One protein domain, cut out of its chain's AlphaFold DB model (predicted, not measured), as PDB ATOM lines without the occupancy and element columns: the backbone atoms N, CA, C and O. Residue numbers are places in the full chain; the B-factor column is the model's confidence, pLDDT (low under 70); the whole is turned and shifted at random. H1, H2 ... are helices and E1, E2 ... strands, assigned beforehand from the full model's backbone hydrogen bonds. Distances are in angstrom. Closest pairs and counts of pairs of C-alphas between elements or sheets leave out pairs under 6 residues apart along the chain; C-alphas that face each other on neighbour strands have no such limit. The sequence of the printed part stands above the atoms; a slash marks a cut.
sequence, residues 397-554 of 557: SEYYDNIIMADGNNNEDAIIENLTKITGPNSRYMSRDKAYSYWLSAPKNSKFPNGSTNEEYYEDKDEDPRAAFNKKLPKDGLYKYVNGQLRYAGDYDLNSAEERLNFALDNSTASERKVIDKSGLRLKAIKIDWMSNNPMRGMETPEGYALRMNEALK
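Overview. This is residues 397 to 554 of the 557 residues of an uncharacterized protein of Phycisphaerae bacterium (UniProt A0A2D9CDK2). The model is a long body of two lobes joined end to end. In one lobe a small three-stranded sheet, E1 to E3, has H3 over one face, with H4 and H5 packed on H3 away from the second lobe; in the other, H1, H6 and H8 pack on one another, H2 lies between H1 and the edge of the sheet at E1, H7 folds back on H6, and H9 makes the far end beyond H8. The printed part has 158 residues, with nine named helices and three named strands in the order H1 H2 E1 H3 H4 H5 E2 E3 H6 H7 H8 H9; the class is mostly helix. The sheet runs E1 E2 E3, all antiparallel. The whole is loose, with a radius of gyration of the C-alphas of 20.4 A, and only just elongated, with spans of 67 by 36 by 20 A.

Arrangement. H1, residues 397 to 405, and H2, residues 412 to 423, touch as a helical hairpin at a shallow tilt of 24 degrees, their closest C-alphas, of Tyr 399 and Asn 418, 5.2 A apart. H2 only grazes the sheet formed by E1, residues 428 to 430, E2, residues 478 to 482, and E3, residues 485 to 490. E1 and E2 are antiparallel at 152 degrees, with N 430 and O 479 within hydrogen-bond range at 2.9 A. E2 and E3 form an antiparallel hairpin at 144 degrees, with N 480 and O 487 at 2.8 A and N 482 and O 485 at 2.9 A. H3, residues 432 to 441, is on one face of this sheet, making two layers, a helix layer and a strand layer; its height over the sheet is 9.4 A, and it runs along the strands, at 2 degrees to E2 on the local plane. H4, residues 454 to 459, touches H3 about perpendicular, at 76 degrees, with the closest C-alphas, of Leu 440 and Glu 455, 4.8 A apart. H5, residues 465 to 472, touches H3 at a steep tilt of 67 degrees, only just short of about perpendicular; the closest C-alphas, of Tyr 436 and Phe 469, are 6.9 A apart. H6, residues 497 to 506, touches H1 at a steep tilt of 39 degrees, with the closest C-alphas, of Ile 404 and Ala 497, 4.7 A apart. H7, residues 510 to 516, forms a helical hairpin with H6 at a shallow tilt of 28 degrees, the closest C-alphas being those of Leu 505 and Arg 513, 5.7 A apart. H8, residues 521 to 533, touches H6 at a shallow tilt of 32 degrees, opposite ways, with the closest C-alphas, of Ala 497 and Ala 525, 4.9 A apart. H9, residues 542 to 552, only just touches H8, with 3 pairs of C-alphas within 8 A and residues 527 to 531 of H8 alone; the closest are those of Trp 530 and Met 549, 7.4 A apart. The helix packing is part aligned, part crossed. In H1 to H9 every O i to N i+4 pair is within hydrogen-bond range.

Along the chain. H1 begins at C-alpha 397, (112.858, 151.446, 178.404), and H2 measures 16.4 A from first to last C-alpha. H3 measures 14.5 A, E3 15.5 A, H6 14.3 A and H8 18.5 A. H4 starts at C-alpha 454, (121.481, 142.054, 141.578). H9, 15.5 A long, ends at C-alpha 552, (120.464, 176.560, 181.191).

Size, cuts and confidence. The two C-alphas farthest apart, of Phe 448 and Met 539, are 67.7 A apart. The printed part has no cut; the link from H3 to H4, residues 442 to 453, is long. The mean pLDDT of the printed part is 76.4; 32 residues are under 70, among them residues 407 to 411, 423 to 427 and 510 to 520.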
ATOM      1  N   SER A 397     112.280 150.201 177.874       59.47
ATOM      2  CA  SER A 397     112.858 151.446 178.404       59.47
ATOM      3  C   SER A 397     114.383 151.412 178.417       59.47
ATOM      4  O   SER A 397     115.006 152.414 178.092       59.47
ATOM      5  N   GLU A 398     114.957 150.247 178.716       64.38
ATOM      6  CA  GLU A 398     116.397 150.001 178.671       64.38
ATOM      7  C   GLU A 398     116.968 150.210 177.263       64.38
ATOM      8  O   GLU A 398     118.015 150.822 177.119       64.38
ATOM      9  N   TYR A 399     116.249 149.819 176.204       71.50
ATOM     10  CA  TYR A 399     116.699 150.048 174.827       71.50
ATOM     11  C   TYR A 399     116.728 151.536 174.470       71.50
ATOM     12  O   TYR A 399     117.679 151.984 173.841       71.50
ATOM     13  N   TYR A 400     115.732 152.319 174.901       74.62
ATOM     14  CA  TYR A 400     115.763 153.775 174.712       74.62
ATOM     15  C   TYR A 400     116.873 154.432 175.533       74.62
ATOM     16  O   TYR A 400     117.535 155.333 175.032       74.62
ATOM     17  N   ASP A 401     117.104 153.977 176.765       72.62
ATOM     18  CA  ASP A 401     118.199 154.472 177.601       72.62
ATOM     19  C   ASP A 401     119.572 154.154 176.996       72.62
ATOM     20  O   ASP A 401     120.415 155.044 176.915       72.62
ATOM     21  N   ASN A 402     119.769 152.937 176.490       76.12
ATOM     22  CA  ASN A 402     120.993 152.529 175.799       76.12
ATOM     23  C   ASN A 402     121.223 153.347 174.520       76.12
ATOM     24  O   ASN A 402     122.349 153.750 174.244       76.12
ATOM     25  N   ILE A 403     120.159 153.635 173.761       78.19
ATOM     26  CA  ILE A 403     120.223 154.501 172.573       78.19
ATOM     27  C   ILE A 403     120.647 155.925 172.953       78.19
ATOM     28  O   ILE A 403     121.470 156.523 172.269       78.19
ATOM     29  N   ILE A 404     120.117 156.464 174.052       79.44
ATOM     30  CA  ILE A 404     120.454 157.806 174.547       79.44
ATOM     31  C   ILE A 404     121.904 157.870 175.064       79.44
ATOM     32  O   ILE A 404     122.571 158.883 174.857       79.44
ATOM     33  N   MET A 405     122.384 156.816 175.734       74.62
ATOM     34  CA  MET A 405     123.696 156.767 176.403       74.62
ATOM     35  C   MET A 405     124.865 156.312 175.523       74.62
ATOM     36  O   MET A 405     126.004 156.359 175.985       74.62
ATOM     37  N   ALA A 406     124.623 155.855 174.294       71.00
ATOM     38  CA  ALA A 406     125.700 155.438 173.400       71.00
ATOM     39  C   ALA A 406     126.695 156.598 173.178       71.00
ATOM     40  O   ALA A 406     126.289 157.714 172.856       71.00
ATOM     41  N   ASP A 407     127.997 156.374 173.354       59.91
ATOM     42  CA  ASP A 407     129.005 157.400 173.048       59.91
ATOM     43  C   ASP A 407     129.172 157.502 171.520       59.91
ATOM     44  O   ASP A 407     129.292 156.473 170.844       59.91
ATOM     45  N   GLY A 408     129.103 158.722 170.977       52.25
ATOM     46  CA  GLY A 408     128.952 159.010 169.542       52.25
ATOM     47  C   GLY A 408     130.124 158.547 168.674       52.25
ATOM     48  O   GLY A 408     129.960 158.314 167.482       52.25
ATOM     49  N   ASN A 409     131.292 158.296 169.263       49.94
ATOM     50  CA  ASN A 409     132.500 158.084 168.473       49.94
ATOM     51  C   ASN A 409     132.743 156.659 167.945       49.94
ATOM     52  O   ASN A 409     133.761 156.504 167.285       49.94
ATOM     53  N   ASN A 410     131.890 155.644 168.197       54.12
ATOM     54  CA  ASN A 410     131.892 154.331 167.491       54.12
ATOM     55  C   ASN A 410     130.831 153.332 168.033       54.12
ATOM     56  O   ASN A 410     131.162 152.221 168.435       54.12
ATOM     57  N   ASN A 411     129.539 153.692 168.063       66.25
ATOM     58  CA  ASN A 411     128.477 152.792 168.569       66.25
ATOM     59  C   ASN A 411     127.250 152.652 167.646       66.25
ATOM     60  O   ASN A 411     126.179 152.246 168.103       66.25
ATOM     61  N   GLU A 412     127.381 152.943 166.345       70.75
ATOM     62  CA  GLU A 412     126.282 152.814 165.371       70.75
ATOM     63  C   GLU A 412     125.627 151.419 165.419       70.75
ATOM     64  O   GLU A 412     124.402 151.308 165.451       70.75
ATOM     65  N   ASP A 413     126.427 150.356 165.540       72.00
ATOM     66  CA  ASP A 413     125.928 148.980 165.624       72.00
ATOM     67  C   ASP A 413     125.132 148.704 166.910       72.00
ATOM     68  O   ASP A 413     124.093 148.042 166.856       72.00
ATOM     69  N   ALA A 414     125.538 149.275 168.049       70.62
ATOM     70  CA  ALA A 414     124.798 149.161 169.306       70.62
ATOM     71  C   ALA A 414     123.468 149.933 169.254       70.62
ATOM     72  O   ALA A 414     122.444 149.466 169.764       70.62
ATOM     73  N   ILE A 415     123.447 151.098 168.597       74.62
ATOM     74  CA  ILE A 415     122.225 151.879 168.370       74.62
ATOM     75  C   ILE A 415     121.272 151.099 167.450       74.62
ATOM     76  O   ILE A 415     120.100 150.913 167.786       74.62
ATOM     77  N   ILE A 416     121.778 150.567 166.333       76.88
ATOM     78  CA  ILE A 416     121.031 149.736 165.376       76.88
ATOM     79  C   ILE A 416     120.450 148.483 166.046       76.88
ATOM     80  O   ILE A 416     119.295 148.121 165.790       76.88
ATOM     81  N   GLU A 417     121.209 147.824 166.922       76.56
ATOM     82  CA  GLU A 417     120.754 146.642 167.655       76.56
ATOM     83  C   GLU A 417     119.575 146.978 168.583       76.56
ATOM     84  O   GLU A 417     118.542 146.302 168.558       76.56
ATOM     85  N   ASN A 418     119.683 148.058 169.361       76.25
ATOM     86  CA  ASN A 418     118.614 148.489 170.263       76.25
ATOM     87  C   ASN A 418     117.367 148.977 169.496       76.25
ATOM     88  O   ASN A 418     116.242 148.664 169.889       76.25
ATOM     89  N   LEU A 419     117.531 149.641 168.347       74.69
ATOM     90  CA  LEU A 419     116.422 150.012 167.453       74.69
ATOM     91  C   LEU A 419     115.708 148.789 166.856       74.69
ATOM     92  O   LEU A 419     114.477 148.755 166.751       74.69
ATOM     93  N   THR A 420     116.470 147.754 166.502       72.19
ATOM     94  CA  THR A 420     115.932 146.474 166.018       72.19
ATOM     95  C   THR A 420     115.117 145.781 167.119       72.19
ATOM     96  O   THR A 420     114.029 145.266 166.859       72.19
ATOM     97  N   LYS A 421     115.555 145.852 168.384       73.69
ATOM     98  CA  LYS A 421     114.794 145.334 169.542       73.69
ATOM     99  C   LYS A 421     113.491 146.109 169.803       73.69
ATOM    100  O   LYS A 421     112.491 145.511 170.207       73.69
ATOM    101  N   ILE A 422     113.466 147.420 169.533       70.38
ATOM    102  CA  ILE A 422     112.260 148.264 169.646       70.38
ATOM    103  C   ILE A 422     111.245 147.940 168.540       70.38
ATOM    104  O   ILE A 422     110.053 147.780 168.804       70.38
ATOM    105  N   THR A 423     111.696 147.810 167.298       66.81
ATOM    106  CA  THR A 423     110.800 147.606 166.146       66.81
ATOM    107  C   THR A 423     110.435 146.143 165.884       66.81
ATOM    108  O   THR A 423     109.421 145.868 165.239       66.81
ATOM    109  N   GLY A 424     111.184 145.203 166.467       61.25
ATOM    110  CA  GLY A 424     110.948 143.764 166.390       61.25
ATOM    111  C   GLY A 424     111.669 143.083 165.215       61.25
ATOM    112  O   GLY A 424     112.233 143.744 164.345       61.25
ATOM    113  N   PRO A 425     111.619 141.739 165.141       57.28
ATOM    114  CA  PRO A 425     112.428 140.932 164.213       57.28
ATOM    115  C   PRO A 425     112.129 141.181 162.725       57.28
ATOM    116  O   PRO A 425     112.922 140.816 161.863       57.28
ATOM    117  N   ASN A 426     111.002 141.827 162.416       56.75
ATOM    118  CA  ASN A 426     110.577 142.143 161.051       56.75
ATOM    119  C   ASN A 426     111.187 143.446 160.505       56.75
ATOM    120  O   ASN A 426     110.865 143.837 159.384       56.75
ATOM    121  N   SER A 427     111.990 144.160 161.299       63.31
ATOM    122  CA  SER A 427     112.640 145.413 160.912       63.31
ATOM    123  C   SER A 427     114.106 145.372 161.323       63.31
ATOM    124  O   SER A 427     114.425 145.487 162.499       63.31
ATOM    125  N   ARG A 428     115.006 145.212 160.350       72.38
ATOM    126  CA  ARG A 428     116.455 145.287 160.582       72.38
ATOM    127  C   ARG A 428     116.983 146.605 160.038       72.38
ATOM    128  O   ARG A 428     116.883 146.833 158.830       72.38
ATOM    129  N   TYR A 429     117.503 147.451 160.923       80.94
ATOM    130  CA  TYR A 429     118.185 148.689 160.542       80.94
ATOM    131  C   TYR A 429     119.600 148.385 160.052       80.94
ATOM    132  O   TYR A 429     120.226 147.422 160.495       80.94
ATOM    133  N   MET A 430     120.088 149.185 159.111       81.50
ATOM    134  CA  MET A 430     121.421 149.051 158.541       81.50
ATOM    135  C   MET A 430     121.889 150.375 157.934       81.50
ATOM    136  O   MET A 430     121.074 151.148 157.424       81.50
ATOM    137  N   SER A 431     123.201 150.605 157.963       82.50
ATOM    138  CA  SER A 431     123.837 151.704 157.235       82.50
ATOM    139  C   SER A 431     123.634 151.556 155.726       82.50
ATOM    140  O   SER A 431     123.351 150.461 155.224       82.50
ATOM    141  N   ARG A 432     123.784 152.654 154.979       84.25
ATOM    142  CA  ARG A 432     123.667 152.657 153.512       84.25
ATOM    143  C   ARG A 432     124.604 151.643 152.848       84.25
ATOM    144  O   ARG A 432     124.194 150.971 151.903       84.25
ATOM    145  N   ASP A 433     125.818 151.474 153.364       83.75
ATOM    146  CA  ASP A 433     126.769 150.499 152.824       83.75
ATOM    147  C   ASP A 433     126.352 149.057 153.108       83.75
ATOM    148  O   ASP A 433     126.354 148.231 152.197       83.75
ATOM    149  N   LYS A 434     125.869 148.767 154.323       84.94
ATOM    150  CA  LYS A 434     125.292 147.453 154.644       84.94
ATOM    151  C   LYS A 434     124.035 147.172 153.800       84.94
ATOM    152  O   LYS A 434     123.827 146.039 153.366       84.94
ATOM    153  N   ALA A 435     123.227 148.196 153.510       86.31
ATOM    154  CA  ALA A 435     122.067 148.099 152.620       86.31
ATOM    155  C   ALA A 435     122.461 147.799 151.170       86.31
ATOM    156  O   ALA A 435     121.780 147.020 150.502       86.31
ATOM    157  N   TYR A 436     123.560 148.382 150.691       87.12
ATOM    158  CA  TYR A 436     124.102 148.095 149.368       87.12
ATOM    159  C   TYR A 436     124.576 146.647 149.252       87.12
ATOM    160  O   TYR A 436     124.125 145.942 148.351       87.12
ATOM    161  N   SER A 437     125.397 146.174 150.196       86.00
ATOM    162  CA  SER A 437     125.859 144.778 150.218       86.00
ATOM    163  C   SER A 437     124.686 143.796 150.268       86.00
ATOM    164  O   SER A 437     124.662 142.809 149.537       86.00
ATOM    165  N   TYR A 438     123.663 144.091 151.078       84.50
ATOM    166  CA  TYR A 438     122.455 143.268 151.127       84.50
ATOM    167  C   TYR A 438     121.699 143.271 149.791       84.50
ATOM    168  O   TYR A 438     121.280 142.220 149.309       84.50
ATOM    169  N   TRP A 439     121.531 144.443 149.175       87.06
ATOM    170  CA  TRP A 439     120.834 144.576 147.901       87.06
ATOM    171  C   TRP A 439     121.536 143.825 146.765       87.06
ATOM    172  O   TRP A 439     120.840 143.182 145.980       87.06
ATOM    173  N   LEU A 440     122.870 143.850 146.706       87.88
ATOM    174  CA  LEU A 440     123.657 143.083 145.734       87.88
ATOM    175  C   LEU A 440     123.317 141.590 145.786       87.88
ATOM    176  O   LEU A 440     122.939 141.018 144.767       87.88
ATOM    177  N   SER A 441     123.327 141.012 146.990       84.06
ATOM    178  CA  SER A 441     123.034 139.591 147.226       84.06
ATOM    179  C   SER A 441     121.560 139.196 147.053       84.06
ATOM    180  O   SER A 441     121.227 138.012 147.020       84.06
ATOM    181  N   ALA A 442     120.646 140.166 146.972       81.19
ATOM    182  CA  ALA A 442     119.222 139.889 146.837       81.19
ATOM    183  C   ALA A 442     118.859 139.531 145.382       81.19
ATOM    184  O   ALA A 442     119.404 140.138 144.455       81.19
ATOM    185  N   PRO A 443     117.876 138.636 145.149       80.06
ATOM    186  CA  PRO A 443     117.396 138.330 143.804       80.06
ATOM    187  C   PRO A 443     116.944 139.600 143.075       80.06
ATOM    188  O   PRO A 443     116.183 140.409 143.626       80.06
ATOM    189  N   LYS A 444     117.357 139.773 141.814       81.12
ATOM    190  CA  LYS A 444     116.955 140.924 140.986       81.12
ATOM    191  C   LYS A 444     115.434 141.019 140.844       81.12
ATOM    192  O   LYS A 444     114.865 142.117 140.840       81.12
ATOM    193  N   ASN A 445     114.771 139.865 140.752       74.69
ATOM    194  CA  ASN A 445     113.322 139.744 140.709       74.69
ATOM    195  C   ASN A 445     112.812 138.957 141.920       74.69
ATOM    196  O   ASN A 445     112.968 137.743 142.001       74.69
ATOM    197  N   SER A 446     112.113 139.643 142.825       66.31
ATOM    198  CA  SER A 446     111.579 139.050 144.056       66.31
ATOM    199  C   SER A 446     110.547 137.936 143.830       66.31
ATOM    200  O   SER A 446     110.206 137.235 144.777       66.31
ATOM    201  N   LYS A 447     110.018 137.769 142.606       69.12
ATOM    202  CA  LYS A 447     109.122 136.654 142.241       69.12
ATOM    203  C   LYS A 447     109.866 135.364 141.878       69.12
ATOM    204  O   LYS A 447     109.237 134.312 141.837       69.12
ATOM    205  N   PHE A 448     111.172 135.439 141.629       70.12
ATOM    206  CA  PHE A 448     112.025 134.300 141.291       70.12
ATOM    207  C   PHE A 448     113.198 134.251 142.279       70.12
ATOM    208  O   PHE A 448     114.287 134.721 141.961       70.12
ATOM    209  N   PRO A 449     112.982 133.721 143.496       64.06
ATOM    210  CA  PRO A 449     113.980 133.753 144.566       64.06
ATOM    211  C   PRO A 449     115.261 132.955 144.268       64.06
ATOM    212  O   PRO A 449     116.272 133.221 144.900       64.06
ATOM    213  N   ASN A 450     115.232 132.044 143.288       72.69
ATOM    214  CA  ASN A 450     116.404 131.303 142.791       72.69
ATOM    215  C   ASN A 450     116.973 131.888 141.479       72.69
ATOM    216  O   ASN A 450     117.711 131.205 140.775       72.69
ATOM    217  N   GLY A 451     116.537 133.085 141.076       71.81
ATOM    218  CA  GLY A 451     117.063 133.783 139.900       71.81
ATOM    219  C   GLY A 451     118.353 134.543 140.209       71.81
ATOM    220  O   GLY A 451     118.778 134.589 141.361       71.81
ATOM    221  N   SER A 452     118.929 135.177 139.184       81.44
ATOM    222  CA  SER A 452     120.172 135.934 139.332       81.44
ATOM    223  C   SER A 452     120.055 137.023 140.404       81.44
ATOM    224  O   SER A 452     119.024 137.711 140.536       81.44
ATOM    225  N   THR A 453     121.116 137.185 141.183       86.19
ATOM    226  CA  THR A 453     121.234 138.271 142.161       86.19
ATOM    227  C   THR A 453     121.328 139.629 141.450       86.19
ATOM    228  O   THR A 453     121.433 139.702 140.222       86.19
ATOM    229  N   ASN A 454     121.219 140.743 142.186       82.94
ATOM    230  CA  ASN A 454     121.481 142.054 141.578       82.94
ATOM    231  C   ASN A 454     122.947 142.152 141.132       82.94
ATOM    232  O   ASN A 454     123.189 142.732 140.083       82.94
ATOM    233  N   GLU A 455     123.881 141.571 141.887       87.44
ATOM    234  CA  GLU A 455     125.299 141.490 141.518       87.44
ATOM    235  C   GLU A 455     125.485 140.816 140.151       87.44
ATOM    236  O   GLU A 455     125.891 141.485 139.205       87.44
ATOM    237  N   GLU A 456     125.030 139.569 140.012       85.00
ATOM    238  CA  GLU A 456     125.124 138.795 138.761       85.00
ATOM    239  C   GLU A 456     124.399 139.484 137.592       85.00
ATOM    240  O   GLU A 456     124.890 139.523 136.470       85.00
ATOM    241  N   TYR A 457     123.224 140.075 137.842       86.31
ATOM    242  CA  TYR A 457     122.446 140.735 136.789       86.31
ATOM    243  C   TYR A 457     123.150 141.965 136.202       86.31
ATOM    244  O   TYR A 457     123.045 142.204 134.999       86.31
ATOM    245  N   TYR A 458     123.763 142.801 137.045       86.06
ATOM    246  CA  TYR A 458     124.435 144.017 136.577       86.06
ATOM    247  C   TYR A 458     125.849 143.718 136.063       86.06
ATOM    248  O   TYR A 458     126.279 144.384 135.125       86.06
ATOM    249  N   GLU A 459     126.505 142.673 136.581       85.00
ATOM    250  CA  GLU A 459     127.743 142.119 136.014       85.00
ATOM    251  C   GLU A 459     127.521 141.631 134.571       85.00
ATOM    252  O   GLU A 459     128.205 142.088 133.658       85.00
ATOM    253  N   ASP A 460     126.475 140.834 134.320       81.50
ATOM    254  CA  ASP A 460     126.099 140.358 132.974       81.50
ATOM    255  C   ASP A 460     125.702 141.488 131.997       81.50
ATOM    256  O   ASP A 460     125.629 141.285 130.779       81.50
ATOM    257  N   LYS A 461     125.383 142.680 132.515       83.38
ATOM    258  CA  LYS A 461     124.971 143.858 131.733       83.38
ATOM    259  C   LYS A 461     126.085 144.881 131.526       83.38
ATOM    260  O   LYS A 461     125.836 145.839 130.796       83.38
ATOM    261  N   ASP A 462     127.259 144.677 132.127       82.38
ATOM    262  CA  ASP A 462     128.355 145.658 132.172       82.38
ATOM    263  C   ASP A 462     127.876 147.041 132.678       82.38
ATOM    264  O   ASP A 462     128.250 148.101 132.179       82.38
ATOM    265  N   GLU A 463     126.963 147.035 133.659       85.56
ATOM    266  CA  GLU A 463     126.404 148.237 134.286       85.56
ATOM    267  C   GLU A 463     126.892 148.346 135.736       85.56
ATOM    268  O   GLU A 463     126.890 147.358 136.462       85.56
ATOM    269  N   ASP A 464     127.245 149.550 136.209       85.50
ATOM    270  CA  ASP A 464     127.654 149.744 137.607       85.50
ATOM    271  C   ASP A 464     126.468 149.499 138.572       85.50
ATOM    272  O   ASP A 464     125.521 150.308 138.629       85.50
ATOM    273  N   PRO A 465     126.506 148.429 139.393       84.69
ATOM    274  CA  PRO A 465     125.436 148.143 140.336       84.69
ATOM    275  C   PRO A 465     125.295 149.234 141.406       84.69
ATOM    276  O   PRO A 465     124.186 149.455 141.904       84.69
ATOM    277  N   ARG A 466     126.361 149.975 141.743       87.19
ATOM    278  CA  ARG A 466     126.298 151.087 142.703       87.19
ATOM    279  C   ARG A 466     125.527 152.265 142.122       87.19
ATOM    280  O   ARG A 466     124.688 152.833 142.826       87.19
ATOM    281  N   ALA A 467     125.719 152.599 140.846       86.62
ATOM    282  CA  ALA A 467     124.913 153.604 140.153       86.62
ATOM    283  C   ALA A 467     123.420 153.222 140.130       86.62
ATOM    284  O   ALA A 467     122.554 154.054 140.428       86.62
ATOM    285  N   ALA A 468     123.103 151.951 139.863       85.19
ATOM    286  CA  ALA A 468     121.729 151.451 139.888       85.19
ATOM    287  C   ALA A 468     121.111 151.463 141.301       85.19
ATOM    288  O   ALA A 468     119.951 151.862 141.467       85.19
ATOM    289  N   PHE A 469     121.879 151.082 142.328       87.88
ATOM    290  CA  PHE A 469     121.477 151.194 143.731       87.88
ATOM    291  C   PHE A 469     121.201 152.647 144.113       87.88
ATOM    292  O   PHE A 469     120.132 152.941 144.640       87.88
ATOM    293  N   ASN A 470     122.107 153.566 143.772       87.44
ATOM    294  CA  ASN A 470     121.976 154.992 144.066       87.44
ATOM    295  C   ASN A 470     120.759 155.612 143.369       87.44
ATOM    296  O   ASN A 470     120.088 156.457 143.952       87.44
ATOM    297  N   LYS A 471     120.404 155.171 142.157       86.38
ATOM    298  CA  LYS A 471     119.168 155.611 141.488       86.38
ATOM    299  C   LYS A 471     117.910 155.128 142.217       86.38
ATOM    300  O   LYS A 471     116.901 155.831 142.241       86.38
ATOM    301  N   LYS A 472     117.948 153.922 142.792       82.81
ATOM    302  CA  LYS A 472     116.803 153.295 143.473       82.81
ATOM    303  C   LYS A 472     116.638 153.769 144.918       82.81
ATOM    304  O   LYS A 472     115.513 153.915 145.390       82.81
ATOM    305  N   LEU A 473     117.748 153.987 145.609       86.69
ATOM    306  CA  LEU A 473     117.849 154.361 147.014       86.69
ATOM    307  C   LEU A 473     118.873 155.512 147.128       86.69
ATOM    308  O   LEU A 473     120.025 155.285 147.492       86.69
ATOM    309  N   PRO A 474     118.483 156.751 146.758       82.19
ATOM    310  CA  PRO A 474     119.430 157.862 146.604       82.19
ATOM    311  C   PRO A 474     119.858 158.537 147.910       82.19
ATOM    312  O   PRO A 474     120.826 159.295 147.898       82.19
ATOM    313  N   LYS A 475     119.140 158.312 149.016       86.31
ATOM    314  CA  LYS A 475     119.300 159.084 150.255       86.31
ATOM    315  C   LYS A 475     120.432 158.543 151.130       86.31
ATOM    316  O   LYS A 475     120.548 157.329 151.299       86.31
ATOM    317  N   ASP A 476     121.236 159.434 151.693       80.06
ATOM    318  CA  ASP A 476     122.178 159.102 152.767       80.06
ATOM    319  C   ASP A 476     121.431 158.939 154.089       80.06
ATOM    320  O   ASP A 476     120.364 159.521 154.254       80.06
ATOM    321  N   GLY A 477     121.934 158.071 154.968       80.88
ATOM    322  CA  GLY A 477     121.299 157.727 156.242       80.88
ATOM    323  C   GLY A 477     121.043 156.227 156.420       80.88
ATOM    324  O   GLY A 477     121.594 155.374 155.713       80.88
ATOM    325  N   LEU A 478     120.185 155.896 157.384       83.62
ATOM    326  CA  LEU A 478     119.839 154.522 157.731       83.62
ATOM    327  C   LEU A 478     118.707 153.981 156.855       83.62
ATOM    328  O   LEU A 478     117.738 154.665 156.509       83.62
ATOM    329  N   TYR A 479     118.797 152.691 156.556       84.94
ATOM    330  CA  TYR A 479     117.784 151.924 155.845       84.94
ATOM    331  C   TYR A 479     117.239 150.815 156.739       84.94
ATOM    332  O   TYR A 479     117.935 150.297 157.609       84.94
ATOM    333  N   LYS A 480     115.982 150.427 156.519       82.81
ATOM    334  CA  LYS A 480     115.358 149.276 157.173       82.81
ATOM    335  C   LYS A 480     114.824 148.277 156.164       82.81
ATOM    336  O   LYS A 480     114.217 148.659 155.161       82.81
ATOM    337  N   TYR A 481     115.010 146.995 156.450       76.12
ATOM    338  CA  TYR A 481     114.408 145.919 155.672       76.12
ATOM    339  C   TYR A 481     113.029 145.571 156.231       76.12
ATOM    340  O   TYR A 481     112.920 145.191 157.394       76.12
ATOM    341  N   VAL A 482     111.985 145.721 155.412       68.44
ATOM    342  CA  VAL A 482     110.595 145.427 155.786       68.44
ATOM    343  C   VAL A 482     109.899 144.753 154.607       68.44
ATOM    344  O   VAL A 482     109.860 145.307 153.509       68.44
ATOM    345  N   ASN A 483     109.311 143.575 154.837       65.25
ATOM    346  CA  ASN A 483     108.516 142.827 153.851       65.25
ATOM    347  C   ASN A 483     109.227 142.614 152.499       65.25
ATOM    348  O   ASN A 483     108.655 142.887 151.444       65.25
ATOM    349  N   GLY A 484     110.482 142.158 152.512       66.44
ATOM    350  CA  GLY A 484     111.191 141.854 151.264       66.44
ATOM    351  C   GLY A 484     111.899 143.042 150.610       66.44
ATOM    352  O   GLY A 484     112.501 142.879 149.552       66.44
ATOM    353  N   GLN A 485     111.801 144.249 151.180       74.19
ATOM    354  CA  GLN A 485     112.288 145.474 150.545       74.19
ATOM    355  C   GLN A 485     113.039 146.382 151.519       74.19
ATOM    356  O   GLN A 485     112.631 146.574 152.665       74.19
ATOM    357  N   LEU A 486     114.109 147.000 151.021       84.12
ATOM    358  CA  LEU A 486     114.800 148.088 151.704       84.12
ATOM    359  C   LEU A 486     113.981 149.374 151.599       84.12
ATOM    360  O   LEU A 486     113.513 149.747 150.520       84.12
ATOM    361  N   ARG A 487     113.821 150.061 152.726       83.69
ATOM    362  CA  ARG A 487     113.144 151.353 152.826       83.69
ATOM    363  C   ARG A 487     114.017 152.323 153.596       83.69
ATOM    364  O   ARG A 487     114.615 151.952 154.601       83.69
ATOM    365  N   TYR A 488     114.059 153.563 153.135       85.81
ATOM    366  CA  TYR A 488     114.744 154.632 153.846       85.81
ATOM    367  C   TYR A 488     114.107 154.849 155.226       85.81
ATOM    368  O   TYR A 488     112.881 154.949 155.327       85.81
ATOM    369  N   ALA A 489     114.930 154.876 156.272       78.88
ATOM    370  CA  ALA A 489     114.493 155.058 157.650       78.88
ATOM    371  C   ALA A 489     114.715 156.490 158.155       78.88
ATOM    372  O   ALA A 489     113.932 156.938 158.988       78.88
ATOM    373  N   GLY A 490     115.712 157.203 157.625       81.44
ATOM    374  CA  GLY A 490     116.014 158.592 157.973       81.44
ATOM    375  C   GLY A 490     117.512 158.877 158.036       81.44
ATOM    376  O   GLY A 490     118.316 157.947 158.007       81.44
ATOM    377  N   ASP A 491     117.850 160.157 158.134       80.25
ATOM    378  CA  ASP A 491     119.212 160.682 158.265       80.25
ATOM    379  C   ASP A 491     119.218 161.511 159.545       80.25
ATOM    380  O   ASP A 491     118.622 162.586 159.587       80.25
ATOM    381  N   TYR A 492     119.722 160.908 160.618       74.62
ATOM    382  CA  TYR A 492     119.698 161.457 161.972       74.62
ATOM    383  C   TYR A 492     121.132 161.515 162.480       74.62
ATOM    384  O   TYR A 492     121.893 160.569 162.255       74.62
ATOM    385  N   ASP A 493     121.481 162.573 163.206       79.25
ATOM    386  CA  ASP A 493     122.774 162.671 163.864       79.25
ATOM    387  C   ASP A 493     122.833 161.679 165.029       79.25
ATOM    388  O   ASP A 493     122.305 161.896 166.122       79.25
ATOM    389  N   LEU A 494     123.509 160.555 164.795       76.62
ATOM    390  CA  LEU A 494     123.710 159.525 165.810       76.62
ATOM    391  C   LEU A 494     124.666 159.970 166.932       76.62
ATOM    392  O   LEU A 494     124.842 159.229 167.903       76.62
ATOM    393  N   ASN A 495     125.254 161.166 166.842       76.31
ATOM    394  CA  ASN A 495     126.045 161.758 167.917       76.31
ATOM    395  C   ASN A 495     125.193 162.558 168.912       76.31
ATOM    396  O   ASN A 495     125.613 162.715 170.056       76.31
ATOM    397  N   SER A 496     123.992 163.007 168.525       83.62
ATOM    398  CA  SER A 496     123.050 163.669 169.433       83.62
ATOM    399  C   SER A 496     122.155 162.646 170.132       83.62
ATOM    400  O   SER A 496     121.427 161.861 169.520       83.62
ATOM    401  N   ALA A 497     122.167 162.659 171.461       82.50
ATOM    402  CA  ALA A 497     121.270 161.874 172.293       82.50
ATOM    403  C   ALA A 497     119.795 162.221 172.038       82.50
ATOM    404  O   ALA A 497     118.945 161.324 172.054       82.50
ATOM    405  N   GLU A 498     119.478 163.494 171.786       83.94
ATOM    406  CA  GLU A 498     118.127 163.934 171.448       83.94
ATOM    407  C   GLU A 498     117.683 163.440 170.066       83.94
ATOM    408  O   GLU A 498     116.582 162.890 169.946       83.94
ATOM    409  N   GLU A 499     118.527 163.554 169.036       84.06
ATOM    410  CA  GLU A 499     118.194 163.057 167.696       84.06
ATOM    411  C   GLU A 499     118.069 161.531 167.657       84.06
ATOM    412  O   GLU A 499     117.114 161.010 167.075       84.06
ATOM    413  N   ARG A 500     118.934 160.803 168.372       84.12
ATOM    414  CA  ARG A 500     118.815 159.347 168.549       84.12
ATOM    415  C   ARG A 500     117.500 158.935 169.202       84.12
ATOM    416  O   ARG A 500     116.850 157.983 168.758       84.12
ATOM    417  N   LEU A 501     117.084 159.648 170.249       85.56
ATOM    418  CA  LEU A 501     115.803 159.396 170.902       85.56
ATOM    419  C   LEU A 501     114.634 159.696 169.959       85.56
ATOM    420  O   LEU A 501     113.712 158.886 169.858       85.56
ATOM    421  N   ASN A 502     114.671 160.826 169.251       83.75
ATOM    422  CA  ASN A 502     113.636 161.192 168.286       83.75
ATOM    423  C   ASN A 502     113.521 160.142 167.171       83.75
ATOM    424  O   ASN A 502     112.413 159.705 166.861       83.75
ATOM    425  N   PHE A 503     114.645 159.636 166.663       81.31
ATOM    426  CA  PHE A 503     114.654 158.568 165.668       81.31
ATOM    427  C   PHE A 503     114.006 157.271 166.170       81.31
ATOM    428  O   PHE A 503     113.180 156.664 165.475       81.31
ATOM    429  N   ALA A 504     114.336 156.852 167.396       80.38
ATOM    430  CA  ALA A 504     113.726 155.684 168.025       80.38
ATOM    431  C   ALA A 504     112.213 155.877 168.205       80.38
ATOM    432  O   ALA A 504     111.421 154.970 167.931       80.38
ATOM    433  N   LEU A 505     111.788 157.075 168.611       80.00
ATOM    434  CA  LEU A 505     110.384 157.426 168.800       80.00
ATOM    435  C   LEU A 505     109.601 157.440 167.489       80.00
ATOM    436  O   LEU A 505     108.498 156.892 167.435       80.00
ATOM    437  N   ASP A 506     110.167 157.999 166.425       76.44
ATOM    438  CA  ASP A 506     109.533 158.055 165.108       76.44
ATOM    439  C   ASP A 506     109.234 156.667 164.544       76.44
ATOM    440  O   ASP A 506     108.220 156.460 163.868       76.44
ATOM    441  N   ASN A 507     110.068 155.694 164.909       71.88
ATOM    442  CA  ASN A 507     109.928 154.299 164.524       71.88
ATOM    443  C   ASN A 507     109.145 153.440 165.530       71.88
ATOM    444  O   ASN A 507     108.967 152.242 165.308       71.88
ATOM    445  N   SER A 508     108.621 154.047 166.593       71.69
ATOM    446  CA  SER A 508     107.827 153.379 167.624       71.69
ATOM    447  C   SER A 508     106.331 153.630 167.458       71.69
ATOM    448  O   SER A 508     105.883 154.532 166.734       71.69
ATOM    449  N   THR A 509     105.506 152.828 168.134       70.12
ATOM    450  CA  THR A 509     104.049 152.986 168.040       70.12
ATOM    451  C   THR A 509     103.596 154.332 168.622       70.12
ATOM    452  O   THR A 509     104.231 154.897 169.514       70.12
ATOM    453  N   ALA A 510     102.469 154.870 168.144       66.44
ATOM    454  CA  ALA A 510     101.916 156.132 168.658       66.44
ATOM    455  C   ALA A 510     101.612 156.073 170.170       66.44
ATOM    456  O   ALA A 510     101.703 157.079 170.874       66.44
ATOM    457  N   SER A 511     101.267 154.884 170.672       62.59
ATOM    458  CA  SER A 511     101.043 154.624 172.095       62.59
ATOM    459  C   SER A 511     102.348 154.646 172.894       62.59
ATOM    460  O   SER A 511     102.381 155.257 173.958       62.59
ATOM    461  N   GLU A 512     103.429 154.044 172.383       63.38
ATOM    462  CA  GLU A 512     104.756 154.079 173.019       63.38
ATOM    463  C   GLU A 512     105.335 155.496 173.032       63.38
ATOM    464  O   GLU A 512     105.791 155.947 174.080       63.38
ATOM    465  N   ARG A 513     105.213 156.242 171.928       67.50
ATOM    466  CA  ARG A 513     105.624 157.654 171.850       67.50
ATOM    467  C   ARG A 513     105.016 158.505 172.959       67.50
ATOM    468  O   ARG A 513     105.739 159.116 173.736       67.50
ATOM    469  N   LYS A 514     103.688 158.446 173.119       66.81
ATOM    470  CA  LYS A 514     102.959 159.186 174.168       66.81
ATOM    471  C   LYS A 514     103.389 158.827 175.592       66.81
ATOM    472  O   LYS A 514     103.154 159.612 176.512       66.81
ATOM    473  N   VAL A 515     103.923 157.625 175.791       63.69
ATOM    474  CA  VAL A 515     104.398 157.145 177.089       63.69
ATOM    475  C   VAL A 515     105.831 157.612 177.345       63.69
ATOM    476  O   VAL A 515     106.108 158.115 178.430       63.69
ATOM    477  N   ILE A 516     106.716 157.506 176.351       63.31
ATOM    478  CA  ILE A 516     108.111 157.954 176.451       63.31
ATOM    479  C   ILE A 516     108.206 159.483 176.554       63.31
ATOM    480  O   ILE A 516     108.980 159.996 177.358       63.31
ATOM    481  N   ASP A 517     107.350 160.227 175.852       62.59
ATOM    482  CA  ASP A 517     107.275 161.690 175.988       62.59
ATOM    483  C   ASP A 517     106.977 162.136 177.434       62.59
ATOM    484  O   ASP A 517     107.285 163.260 177.824       62.59
ATOM    485  N   LYS A 518     106.402 161.249 178.260       61.62
ATOM    486  CA  LYS A 518     106.052 161.496 179.669       61.62
ATOM    487  C   LYS A 518     107.008 160.846 180.676       61.62
ATOM    488  O   LYS A 518     106.776 160.969 181.879       61.62
ATOM    489  N   SER A 519     108.054 160.150 180.225       61.19
ATOM    490  CA  SER A 519     108.958 159.380 181.095       61.19
ATOM    491  C   SER A 519     110.209 160.143 181.543       61.19
ATOM    492  O   SER A 519     111.011 159.609 182.303       61.19
ATOM    493  N   GLY A 520     110.398 161.380 181.074       67.50
ATOM    494  CA  GLY A 520     111.594 162.178 181.360       67.50
ATOM    495  C   GLY A 520     112.823 161.805 180.519       67.50
ATOM    496  O   GLY A 520     113.849 162.469 180.636       67.50
ATOM    497  N   LEU A 521     112.726 160.811 179.626       70.06
ATOM    498  CA  LEU A 521     113.829 160.407 178.739       70.06
ATOM    499  C   LEU A 521     114.258 161.517 177.778       70.06
ATOM    500  O   LEU A 521     115.450 161.703 177.559       70.06
ATOM    501  N   ARG A 522     113.314 162.324 177.282       77.56
ATOM    502  CA  ARG A 522     113.646 163.507 176.474       77.56
ATOM    503  C   ARG A 522     114.473 164.520 177.265       77.56
ATOM    504  O   ARG A 522     115.463 165.030 176.760       77.56
ATOM    505  N   LEU A 523     114.138 164.739 178.538       75.12
ATOM    506  CA  LEU A 523     114.926 165.607 179.412       75.12
ATOM    507  C   LEU A 523     116.327 165.036 179.678       75.12
ATOM    508  O   LEU A 523     117.293 165.786 179.757       75.12
ATOM    509  N   LYS A 524     116.437 163.711 179.811       76.38
ATOM    510  CA  LYS A 524     117.714 163.005 179.970       76.38
ATOM    511  C   LYS A 524     118.603 163.140 178.729       76.38
ATOM    512  O   LYS A 524     119.779 163.448 178.881       76.38
ATOM    513  N   ALA A 525     118.037 162.979 177.533       78.94
ATOM    514  CA  ALA A 525     118.741 163.160 176.265       78.94
ATOM    515  C   ALA A 525     119.268 164.597 176.102       78.94
ATOM    516  O   ALA A 525     120.460 164.789 175.888       78.94
ATOM    517  N   ILE A 526     118.419 165.598 176.360       80.44
ATOM    518  CA  ILE A 526     118.805 167.020 176.339       80.44
ATOM    519  C   ILE A 526     119.950 167.307 177.325       80.44
ATOM    520  O   ILE A 526     120.869 168.063 177.017       80.44
ATOM    521  N   LYS A 527     119.928 166.700 178.523       80.12
ATOM    522  CA  LYS A 527     121.022 166.840 179.499       80.12
ATOM    523  C   LYS A 527     122.334 166.258 178.983       80.12
ATOM    524  O   LYS A 527     123.370 166.876 179.188       80.12
ATOM    525  N   ILE A 528     122.301 165.095 178.336       81.06
ATOM    526  CA  ILE A 528     123.499 164.450 177.782       81.06
ATOM    527  C   ILE A 528     124.111 165.311 176.677       81.06
ATOM    528  O   ILE A 528     125.303 165.606 176.743       81.06
ATOM    529  N   ASP A 529     123.293 165.811 175.754       82.25
ATOM    530  CA  ASP A 529     123.760 166.712 174.695       82.25
ATOM    531  C   ASP A 529     124.313 168.019 175.270       82.25
ATOM    532  O   ASP A 529     125.343 168.527 174.819       82.25
ATOM    533  N   TRP A 530     123.689 168.550 176.323       84.12
ATOM    534  CA  TRP A 530     124.204 169.731 177.009       84.12
ATOM    535  C   TRP A 530     125.559 169.468 177.669       84.12
ATOM    536  O   TRP A 530     126.464 170.283 177.504       84.12
ATOM    537  N   MET A 531     125.717 168.347 178.382       79.25
ATOM    538  CA  MET A 531     126.968 167.983 179.057       79.25
ATOM    539  C   MET A 531     128.104 167.745 178.061       79.25
ATOM    540  O   MET A 531     129.222 168.189 178.312       79.25
ATOM    541  N   SER A 532     127.811 167.103 176.924       81.25
ATOM    542  CA  SER A 532     128.780 166.883 175.844       81.25
ATOM    543  C   SER A 532     129.308 168.213 175.289       81.25
ATOM    544  O   SER A 532     130.512 168.414 175.150       81.25
ATOM    545  N   ASN A 533     128.410 169.179 175.084       82.00
ATOM    546  CA  ASN A 533     128.765 170.503 174.572       82.00
ATOM    547  C   ASN A 533     129.336 171.459 175.636       82.00
ATOM    548  O   ASN A 533     129.873 172.513 175.297       82.00
ATOM    549  N   ASN A 534     129.192 171.143 176.925       81.69
ATOM    550  CA  ASN A 534     129.525 172.050 178.023       81.69
ATOM    551  C   ASN A 534     130.245 171.317 179.162       81.69
ATOM    552  O   ASN A 534     129.704 171.283 180.270       81.69
ATOM    553  N   PRO A 535     131.462 170.790 178.944       81.25
ATOM    554  CA  PRO A 535     132.180 170.030 179.957       81.25
ATOM    555  C   PRO A 535     132.409 170.836 181.243       81.25
ATOM    556  O   PRO A 535     132.358 172.075 181.274       81.25
ATOM    557  N   MET A 536     132.654 170.109 182.329       75.44
ATOM    558  CA  MET A 536     132.918 170.693 183.637       75.44
ATOM    559  C   MET A 536     134.165 171.582 183.590       75.44
ATOM    560  O   MET A 536     135.204 171.196 183.050       75.44
ATOM    561  N   ARG A 537     134.073 172.791 184.152       82.44
ATOM    562  CA  ARG A 537     135.221 173.710 184.209       82.44
ATOM    563  C   ARG A 537     136.149 173.306 185.354       82.44
ATOM    564  O   ARG A 537     135.683 172.863 186.393       82.44
ATOM    565  N   GLY A 538     137.456 173.523 185.204       69.06
ATOM    566  CA  GLY A 538     138.479 172.963 186.106       69.06
ATOM    567  C   GLY A 538     138.400 173.320 187.603       69.06
ATOM    568  O   GLY A 538     139.059 172.660 188.395       69.06
ATOM    569  N   MET A 539     137.619 174.328 188.012       73.12
ATOM    570  CA  MET A 539     137.372 174.664 189.432       73.12
ATOM    571  C   MET A 539     135.883 174.602 189.821       73.12
ATOM    572  O   MET A 539     135.498 175.060 190.893       73.12
ATOM    573  N   GLU A 540     135.021 174.092 188.942       78.50
ATOM    574  CA  GLU A 540     133.589 173.940 189.208       78.50
ATOM    575  C   GLU A 540     133.365 172.750 190.158       78.50
ATOM    576  O   GLU A 540     134.043 171.731 190.038       78.50
ATOM    577  N   THR A 541     132.434 172.854 191.114       76.62
ATOM    578  CA  THR A 541     132.023 171.698 191.932       76.62
ATOM    579  C   THR A 541     130.921 170.906 191.221       76.62
ATOM    580  O   THR A 541     130.208 171.481 190.390       76.62
ATOM    581  N   PRO A 542     130.722 169.610 191.525       68.69
ATOM    582  CA  PRO A 542     129.626 168.818 190.955       68.69
ATOM    583  C   PRO A 542     128.247 169.468 191.142       68.69
ATOM    584  O   PRO A 542     127.423 169.463 190.226       68.69
ATOM    585  N   GLU A 543     128.011 170.099 192.292       74.25
ATOM    586  CA  GLU A 543     126.771 170.823 192.586       74.25
ATOM    587  C   GLU A 543     126.644 172.097 191.743       74.25
ATOM    588  O   GLU A 543     125.564 172.379 191.222       74.25
ATOM    589  N   GLY A 544     127.741 172.843 191.568       69.19
ATOM    590  CA  GLY A 544     127.787 174.031 190.714       69.19
ATOM    591  C   GLY A 544     127.527 173.697 189.243       69.19
ATOM    592  O   GLY A 544     126.728 174.367 188.589       69.19
ATOM    593  N   TYR A 545     128.109 172.596 188.762       75.44
ATOM    594  CA  TYR A 545     127.894 172.071 187.415       75.44
ATOM    595  C   TYR A 545     126.432 171.673 187.176       75.44
ATOM    596  O   TYR A 545     125.818 172.068 186.182       75.44
ATOM    597  N   ALA A 546     125.836 170.950 188.129       72.62
ATOM    598  CA  ALA A 546     124.431 170.562 188.066       72.62
ATOM    599  C   ALA A 546     123.487 171.777 188.096       72.62
ATOM    600  O   ALA A 546     122.454 171.776 187.421       72.62
ATOM    601  N   LEU A 547     123.830 172.823 188.853       76.31
ATOM    602  CA  LEU A 547     123.044 174.053 188.938       76.31
ATOM    603  C   LEU A 547     123.093 174.835 187.616       76.31
ATOM    604  O   LEU A 547     122.034 175.171 187.087       76.31
ATOM    605  N   ARG A 548     124.284 174.990 187.016       79.31
ATOM    606  CA  ARG A 548     124.473 175.591 185.683       79.31
ATOM    607  C   ARG A 548     123.681 174.860 184.597       79.31
ATOM    608  O   ARG A 548     123.037 175.500 183.767       79.31
ATOM    609  N   MET A 549     123.685 173.527 184.623       79.81
ATOM    610  CA  MET A 549     122.890 172.704 183.707       79.81
ATOM    611  C   MET A 549     121.384 172.941 183.892       79.81
ATOM    612  O   MET A 549     120.661 173.159 182.922       79.81
ATOM    613  N   ASN A 550     120.889 172.905 185.132       76.12
ATOM    614  CA  ASN A 550     119.459 173.054 185.409       76.12
ATOM    615  C   ASN A 550     118.939 174.466 185.071       76.12
ATOM    616  O   ASN A 550     117.818 174.588 184.571       76.12
ATOM    617  N   GLU A 551     119.748 175.509 185.294       78.62
ATOM    618  CA  GLU A 551     119.443 176.887 184.885       78.62
ATOM    619  C   GLU A 551     119.394 177.032 183.360       78.62
ATOM    620  O   GLU A 551     118.415 177.557 182.824       78.62
ATOM    621  N   ALA A 552     120.402 176.508 182.651       76.62
ATOM    622  CA  ALA A 552     120.464 176.560 181.191       76.62
ATOM    623  C   ALA A 552     119.276 175.839 180.533       76.62
ATOM    624  O   ALA A 552     118.702 176.330 179.560       76.62
ATOM    625  N   LEU A 553     118.863 174.704 181.101       77.88
ATOM    626  CA  LEU A 553     117.771 173.881 180.580       77.88
ATOM    627  C   LEU A 553     116.380 174.298 181.089       77.88
ATOM    628  O   LEU A 553     115.391 173.637 180.766       77.88
ATOM    629  N   LYS A 554     116.274 175.386 181.872       71.56
ATOM    630  CA  LYS A 554     115.016 175.913 182.444       71.56
ATOM    631  C   LYS A 554     114.158 174.840 183.129       71.56
ATOM    632  O   LYS A 554     112.925 174.877 183.076       71.56
TER     633      LYS A 554